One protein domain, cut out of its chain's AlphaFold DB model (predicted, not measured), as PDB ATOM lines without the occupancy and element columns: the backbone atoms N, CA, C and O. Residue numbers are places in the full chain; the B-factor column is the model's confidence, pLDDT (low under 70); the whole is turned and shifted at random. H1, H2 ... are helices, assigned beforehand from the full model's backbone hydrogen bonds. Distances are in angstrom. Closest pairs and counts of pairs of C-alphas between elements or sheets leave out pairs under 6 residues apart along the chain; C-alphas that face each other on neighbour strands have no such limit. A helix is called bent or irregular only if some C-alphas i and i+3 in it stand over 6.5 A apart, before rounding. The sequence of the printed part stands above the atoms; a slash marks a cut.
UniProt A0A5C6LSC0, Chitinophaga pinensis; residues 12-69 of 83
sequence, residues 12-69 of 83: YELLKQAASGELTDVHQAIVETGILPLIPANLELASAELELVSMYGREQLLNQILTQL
ATOM      1  N   TYR A  12      17.393   5.661  13.637       93.31
ATOM      2  CA  TYR A  12      17.677   4.363  14.260       93.31
ATOM      3  C   TYR A  12      18.299   4.526  15.652       93.31
ATOM      4  O   TYR A  12      17.791   3.955  16.620       93.31
ATOM      5  N   GLU A  13      19.356   5.332  15.776       93.44
ATOM      6  CA  GLU A  13      20.019   5.601  17.052       93.44
ATOM      7  C   GLU A  13      19.051   6.248  18.046       93.44
ATOM      8  O   GLU A  13      18.980   5.814  19.196       93.44
ATOM      9  N   LEU A  14      18.240   7.214  17.600       94.56
ATOM     10  CA  LEU A  14      17.240   7.862  18.454       94.56
ATOM     11  C   LEU A  14      16.189   6.873  18.976       94.56
ATOM     12  O   LEU A  14      15.860   6.895  20.162       94.56
ATOM     13  N   LEU A  15      15.687   5.970  18.126       93.81
ATOM     14  CA  LEU A  15      14.741   4.930  18.547       93.81
ATOM     15  C   LEU A  15      15.350   3.998  19.599       93.81
ATOM     16  O   LEU A  15      14.667   3.621  20.549       93.81
ATOM     17  N   LYS A  16      16.636   3.658  19.467       92.00
ATOM     18  CA  LYS A  16      17.349   2.835  20.453       92.00
ATOM     19  C   LYS A  16      17.554   3.552  21.772       92.00
ATOM     20  O   LYS A  16      17.319   2.960  22.822       92.00
ATOM     21  N   GLN A  17      17.957   4.816  21.733       93.12
ATOM     22  CA  GLN A  17      18.104   5.613  22.946       93.12
ATOM     23  C   GLN A  17      16.761   5.790  23.661       93.12
ATOM     24  O   GLN A  17      16.691   5.606  24.875       93.12
ATOM     25  N   ALA A  18      15.681   6.067  22.920       93.00
ATOM     26  CA  ALA A  18      14.328   6.128  23.471       93.00
ATOM     27  C   ALA A  18      13.930   4.797  24.124       93.00
ATOM     28  O   ALA A  18      13.437   4.783  25.251       93.00
ATOM     29  N   ALA A  19      14.213   3.671  23.463       91.25
ATOM     30  CA  ALA A  19      13.926   2.341  23.992       91.25
ATOM     31  C   ALA A  19      14.702   2.040  25.293       91.25
ATOM     32  O   ALA A  19      14.158   1.410  26.199       91.25
ATOM     33  N   SER A  20      15.940   2.527  25.415       90.69
ATOM     34  CA  SER A  20      16.772   2.406  26.622       90.69
ATOM     35  C   SER A  20      16.462   3.442  27.714       90.69
ATOM     36  O   SER A  20      16.986   3.325  28.819       90.69
ATOM     37  N   GLY A  21      15.622   4.447  27.437       90.56
ATOM     38  CA  GLY A  21      15.348   5.557  28.359       90.56
ATOM     39  C   GLY A  21      16.479   6.592  28.457       90.56
ATOM     40  O   GLY A  21      16.521   7.360  29.414       90.56
ATOM     41  N   GLU A  22      17.381   6.622  27.478       91.69
ATOM     42  CA  GLU A  22      18.570   7.487  27.420       91.69
ATOM     43  C   GLU A  22      18.498   8.478  26.246       91.69
ATOM     44  O   GLU A  22      19.523   8.882  25.701       91.69
ATOM     45  N   LEU A  23      17.282   8.836  25.817       91.00
ATOM     46  CA  LEU A  23      17.054   9.713  24.667       91.00
ATOM     47  C   LEU A  23      17.795  11.045  24.831       91.00
ATOM     48  O   LEU A  23      17.505  11.818  25.748       91.00
ATOM     49  N   THR A  24      18.744  11.305  23.930       90.00
ATOM     50  CA  THR A  24      19.461  12.581  23.865       90.00
ATOM     51  C   THR A  24      18.610  13.654  23.181       90.00
ATOM     52  O   THR A  24      17.484  13.402  22.751       90.00
ATOM     53  N   ASP A  25      19.149  14.870  23.082       93.25
ATOM     54  CA  ASP A  25      18.511  15.969  22.356       93.25
ATOM     55  C   ASP A  25      18.363  15.628  20.864       93.25
ATOM     56  O   ASP A  25      19.355  15.457  20.149       93.25
ATOM     57  N   VAL A  26      17.115  15.535  20.400       94.62
ATOM     58  CA  VAL A  26      16.766  15.151  19.022       94.62
ATOM     59  C   VAL A  26      17.273  16.171  17.998       94.62
ATOM     60  O   VAL A  26      17.567  15.791  16.865       94.62
ATOM     61  N   HIS A  27      17.465  17.439  18.386       94.00
ATOM     62  CA  HIS A  27      17.984  18.474  17.486       94.00
ATOM     63  C   HIS A  27      19.396  18.164  16.970       94.00
ATOM     64  O   HIS A  27      19.771  18.639  15.902       94.00
ATOM     65  N   GLN A  28      20.167  17.331  17.682       92.69
ATOM     66  CA  GLN A  28      21.509  16.916  17.258       92.69
ATOM     67  C   GLN A  28      21.495  15.968  16.054       92.69
ATOM     68  O   GLN A  28      22.502  15.855  15.367       92.69
ATOM     69  N   ALA A  29      20.367  15.303  15.792       93.81
ATOM     70  CA  ALA A  29      20.208  14.400  14.655       93.81
ATOM     71  C   ALA A  29      19.696  15.106  13.387       93.81
ATOM     72  O   ALA A  29      19.463  14.457  12.365       93.81
ATOM     73  N   ILE A  30      19.452  16.419  13.450       93.75
ATOM     74  CA  ILE A  30      18.888  17.181  12.338       93.75
ATOM     75  C   ILE A  30      20.004  17.594  11.382       93.75
ATOM     76  O   ILE A  30      20.954  18.280  11.753       93.75
ATOM     77  N   VAL A  31      19.850  17.208  10.119       93.12
ATOM     78  CA  VAL A  31      20.754  17.554   9.027       93.12
ATOM     79  C   VAL A  31      20.102  18.608   8.139       93.12
ATOM     80  O   VAL A  31      19.030  18.399   7.561       93.12
ATOM     81  N   GLU A  32      20.782  19.742   7.991       92.19
ATOM     82  CA  GLU A  32      20.368  20.827   7.107       92.19
ATOM     83  C   GLU A  32      20.678  20.488   5.644       92.19
ATOM     84  O   GLU A  32      21.831  20.293   5.258       92.19
ATOM     85  N   THR A  33      19.648  20.447   4.793       86.69
ATOM     86  CA  THR A  33      19.798  20.106   3.361       86.69
ATOM     87  C   THR A  33      19.698  21.313   2.424       86.69
ATOM     88  O   THR A  33      19.714  21.169   1.201       86.69
ATOM     89  N   GLY A  34      19.568  22.519   2.986       86.94
ATOM     90  CA  GLY A  34      19.371  23.774   2.253       86.94
ATOM     91  C   GLY A  34      17.944  24.005   1.739       86.94
ATOM     92  O   GLY A  34      17.634  25.117   1.317       86.94
ATOM     93  N   ILE A  35      17.073  22.988   1.785       89.62
ATOM     94  CA  ILE A  35      15.647  23.099   1.431       89.62
ATOM     95  C   ILE A  35      14.770  22.767   2.638       89.62
ATOM     96  O   ILE A  35      13.926  23.573   3.017       89.62
ATOM     97  N   LEU A  36      14.965  21.583   3.225       91.62
ATOM     98  CA  LEU A  36      14.217  21.128   4.394       91.62
ATOM     99  C   LEU A  36      15.172  20.406   5.357       91.62
ATOM    100  O   LEU A  36      15.899  19.513   4.907       91.62
ATOM    101  N   PRO A  37      15.191  20.757   6.650       93.56
ATOM    102  CA  PRO A  37      15.894  19.956   7.638       93.56
ATOM    103  C   PRO A  37      15.282  18.556   7.694       93.56
ATOM    104  O   PRO A  37      14.073  18.381   7.528       93.56
ATOM    105  N   LEU A  38      16.114  17.547   7.915       93.94
ATOM    106  CA  LEU A  38      15.641  16.176   8.060       93.94
ATOM    107  C   LEU A  38      16.435  15.429   9.115       93.94
ATOM    108  O   LEU A  38      17.601  15.728   9.351       93.94
ATOM    109  N   ILE A  39      15.808  14.416   9.699       94.50
ATOM    110  CA  ILE A  39      16.508  13.392  10.469       94.50
ATOM    111  C   ILE A  39      16.778  12.234   9.504       94.50
ATOM    112  O   ILE A  39      15.825  11.703   8.922       94.50
ATOM    113  N   PRO A  40      18.045  11.856   9.273       93.56
ATOM    114  CA  PRO A  40      18.366  10.818   8.313       93.56
ATOM    115  C   PRO A  40      17.954   9.440   8.839       93.56
ATOM    116  O   PRO A  40      17.835   9.199  10.041       93.56
ATOM    117  N   ALA A  41      17.774   8.510   7.907       91.75
ATOM    118  CA  ALA A  41      17.718   7.083   8.186       91.75
ATOM    119  C   ALA A  41      18.958   6.415   7.590       91.75
ATOM    120  O   ALA A  41      19.384   6.766   6.488       91.75
ATOM    121  N   ASN A  42      19.501   5.429   8.293       89.50
ATOM    122  CA  ASN A  42      20.619   4.615   7.831       89.50
ATOM    123  C   ASN A  42      20.166   3.177   7.513       89.50
ATOM    124  O   ASN A  42      18.971   2.852   7.534       89.50
ATOM    125  N   LEU A  43      21.112   2.323   7.113       88.88
ATOM    126  CA  LEU A  43      20.817   0.942   6.717       88.88
ATOM    127  C   LEU A  43      20.373   0.102   7.925       88.88
ATOM    128  O   LEU A  43      19.551  -0.805   7.790       88.88
ATOM    129  N   GLU A  44      20.887   0.448   9.099       89.06
ATOM    130  CA  GLU A  44      20.668  -0.190  10.389       89.06
ATOM    131  C   GLU A  44      19.214  -0.066  10.859       89.06
ATOM    132  O   GLU A  44      18.727  -0.952  11.560       89.06
ATOM    133  N   LEU A  45      18.471   0.943  10.383       89.81
ATOM    134  CA  LEU A  45      17.036   1.077  10.651       89.81
ATOM    135  C   LEU A  45      16.232  -0.170  10.240       89.81
ATOM    136  O   LEU A  45      15.221  -0.479  10.866       89.81
ATOM    137  N   ALA A  46      16.682  -0.930   9.234       87.06
ATOM    138  CA  ALA A  46      16.039  -2.192   8.854       87.06
ATOM    139  C   ALA A  46      16.126  -3.266   9.957       87.06
ATOM    140  O   ALA A  46      15.257  -4.129  10.048       87.06
ATOM    141  N   SER A  47      17.151  -3.206  10.807       84.94
ATOM    142  CA  SER A  47      17.318  -4.099  11.959       84.94
ATOM    143  C   SER A  47      16.496  -3.647  13.170       84.94
ATOM    144  O   SER A  47      16.203  -4.460  14.048       84.94
ATOM    145  N   ALA A  48      16.087  -2.374  13.207       85.81
ATOM    146  CA  ALA A  48      15.341  -1.788  14.317       85.81
ATOM    147  C   ALA A  48      14.040  -2.539  14.607       85.81
ATOM    148  O   ALA A  48      13.689  -2.724  15.766       85.81
ATOM    149  N   GLU A  49      13.337  -3.011  13.576       82.69
ATOM    150  CA  GLU A  49      12.071  -3.732  13.737       82.69
ATOM    151  C   GLU A  49      12.229  -4.977  14.622       82.69
ATOM    152  O   GLU A  49      11.462  -5.174  15.567       82.69
ATOM    153  N   LEU A  50      13.263  -5.785  14.362       84.88
ATOM    154  CA  LEU A  50      13.542  -7.000  15.127       84.88
ATOM    155  C   LEU A  50      13.985  -6.692  16.562       84.88
ATOM    156  O   LEU A  50      13.632  -7.433  17.474       84.88
ATOM    157  N   GLU A  51      14.741  -5.613  16.777       85.38
ATOM    158  CA  GLU A  51      15.167  -5.188  18.118       85.38
ATOM    159  C   GLU A  51      13.969  -4.670  18.938       85.38
ATOM    160  O   GLU A  51      13.719  -5.109  20.065       85.38
ATOM    161  N   LEU A  52      13.168  -3.785  18.338       84.62
ATOM    162  CA  LEU A  52      12.047  -3.103  18.984       84.62
ATOM    163  C   LEU A  52      10.827  -4.009  19.191       84.62
ATOM    164  O   LEU A  52       9.992  -3.705  20.043       84.62
ATOM    165  N   VAL A  53      10.708  -5.138  18.475       86.19
ATOM    166  CA  VAL A  53       9.555  -6.049  18.612       86.19
ATOM    167  C   VAL A  53       9.368  -6.550  20.047       86.19
ATOM    168  O   VAL A  53       8.236  -6.782  20.472       86.19
ATOM    169  N   SER A  54      10.470  -6.697  20.786       83.44
ATOM    170  CA  SER A  54      10.500  -7.207  22.161       83.44
ATOM    171  C   SER A  54      10.293  -6.123  23.225       83.44
ATOM    172  O   SER A  54      10.100  -6.444  24.398       83.44
ATOM    173  N   MET A  55      10.300  -4.850  22.819       84.38
ATOM    174  CA  MET A  55      10.226  -3.709  23.721       84.38
ATOM    175  C   MET A  55       8.783  -3.386  24.103       84.38
ATOM    176  O   MET A  55       7.884  -3.303  23.263       84.38
ATOM    177  N   TYR A  56       8.568  -3.157  25.396       83.12
ATOM    178  CA  TYR A  56       7.294  -2.663  25.896       83.12
ATOM    179  C   TYR A  56       7.112  -1.192  25.500       83.12
ATOM    180  O   TYR A  56       8.016  -0.386  25.697       83.12
ATOM    181  N   GLY A  57       5.946  -0.837  24.953       85.94
ATOM    182  CA  GLY A  57       5.648   0.542  24.553       85.94
ATOM    183  C   GLY A  57       6.382   1.014  23.294       85.94
ATOM    184  O   GLY A  57       6.518   2.219  23.094       85.94
ATOM    185  N   ARG A  58       6.838   0.096  22.429       88.88
ATOM    186  CA  ARG A  58       7.543   0.420  21.172       88.88
ATOM    187  C   ARG A  58       6.783   1.416  20.283       88.88
ATOM    188  O   ARG A  58       7.394   2.243  19.617       88.88
ATOM    189  N   GLU A  59       5.452   1.388  20.316       91.12
ATOM    190  CA  GLU A  59       4.573   2.282  19.557       91.12
ATOM    191  C   GLU A  59       4.659   3.743  20.032       91.12
ATOM    192  O   GLU A  59       4.266   4.651  19.303       91.12
ATOM    193  N   GLN A  60       5.177   3.985  21.241       93.19
ATOM    194  CA  GLN A  60       5.332   5.324  21.813       93.19
ATOM    195  C   GLN A  60       6.709   5.937  21.550       93.19
ATOM    196  O   GLN A  60       6.861   7.143  21.724       93.19
ATOM    197  N   LEU A  61       7.702   5.153  21.120       93.44
ATOM    198  CA  LEU A  61       9.089   5.615  20.996       93.44
ATOM    199  C   LEU A  61       9.227   6.764  19.999       93.44
ATOM    200  O   LEU A  61       9.826   7.787  20.312       93.44
ATOM    201  N   LEU A  62       8.610   6.632  18.822       94.19
ATOM    202  CA  LEU A  62       8.627   7.708  17.837       94.19
ATOM    203  C   LEU A  62       7.931   8.962  18.377       94.19
ATOM    204  O   LEU A  62       8.418  10.064  18.165       94.19
ATOM    205  N   ASN A  63       6.843   8.805  19.134       94.81
ATOM    206  CA  ASN A  63       6.161   9.944  19.741       94.81
ATOM    207  C   ASN A  63       7.056  10.667  20.764       94.81
ATOM    208  O   ASN A  63       7.112  11.888  20.760       94.81
ATOM    209  N   GLN A  64       7.811   9.929  21.585       94.50
ATOM    210  CA  GLN A  64       8.772  10.516  22.533       94.50
ATOM    211  C   GLN A  64       9.861  11.338  21.832       94.50
ATOM    212  O   GLN A  64      10.263  12.381  22.342       94.50
ATOM    213  N   ILE A  65      10.319  10.877  20.665       95.62
ATOM    214  CA  ILE A  65      11.283  11.603  19.829       95.62
ATOM    215  C   ILE A  65      10.640  12.877  19.271       95.62
ATOM    216  O   ILE A  65      11.192  13.965  19.411       95.62
ATOM    217  N   LEU A  66       9.455  12.759  18.665       95.25
ATOM    218  CA  LEU A  66       8.789  13.871  17.986       95.25
ATOM    219  C   LEU A  66       8.319  14.975  18.938       95.25
ATOM    220  O   LEU A  66       8.341  16.138  18.548       95.25
ATOM    221  N   THR A  67       7.960  14.654  20.184       95.12
ATOM    222  CA  THR A  67       7.541  15.669  21.164       95.12
ATOM    223  C   THR A  67       8.643  16.684  21.484       95.12
ATOM    224  O   THR A  67       8.335  17.831  21.788       95.12
ATOM    225  N   GLN A  68       9.929  16.334  21.342       94.81
ATOM    226  CA  GLN A  68      11.021  17.312  21.498       94.81
ATOM    227  C   GLN A  68      11.065  18.365  20.378       94.81
ATOM    228  O   GLN A  68      11.743  19.378  20.519       94.81
ATOM    229  N   LEU A  69      10.367  18.121  19.267       95.00
ATOM    230  CA  LEU A  69      10.368  18.962  18.071       95.00
ATOM    231  C   LEU A  69       9.117  19.844  17.953       95.00
ATOM    232  O   LEU A  69       9.073  20.699  17.068       95.00
TER     233      LEU A  69
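What this domain is: This is residues 12 to 69 of the 83 residues of a protein of Chitinophaga pinensis (UniProt A0A5C6LSC0). H1 sits beside H3 and has H4 across it; a long loop, residues 30 to 44, runs out from short H2 to Gly 34 and folds back to H3. The 58 printed residues hold four named helices, H1 to H4 in order, and no named strand: all helix. The elongated whole is only just compact, close to loose: radius of gyration of the C-alphas 11.9 A, spans 38 by 24 by 16 A.

How they stand to each other: H1, residues 12 to 20, touches H3, residues 45 to 52, the same way at a shallow tilt of 14 degrees; their closest C-alphas, Tyr 12 and Leu 45, are 4.9 A apart. H1 touches H4, residues 58 to 67, only just about perpendicular at 71 degrees; their closest C-alphas, Ala 18 and Leu 61, are 5.8 A apart. H2, residues 26 to 29, is close to but not clearly touching H4; their closest C-alphas, Val 26 and Ile 65, are 6.6 A apart. O i to N i+4 pairs are within hydrogen-bond range throughout H1, 2 of 4 in H3 and 4 of 6 in H4; H2 is too short.

Where its parts are: H1 begins at C-alpha 12 (17.677, 4.363, 14.260) and spans 12.5 A, H2 5.6 A, H3 10.6 A. H4 spans 15.2 A, ends at C-alpha 67 (7.541, 15.669, 21.164), and is only just irregular: C-alphas 59 and 62 are 7.0 A apart.

The domain as a whole: The farthest C-alphas, Gly 34 and Ser 54, are 37.9 A apart. The H2 to H3 link is long. The printed part has no cut; no printed residue is under 70 in pLDDT.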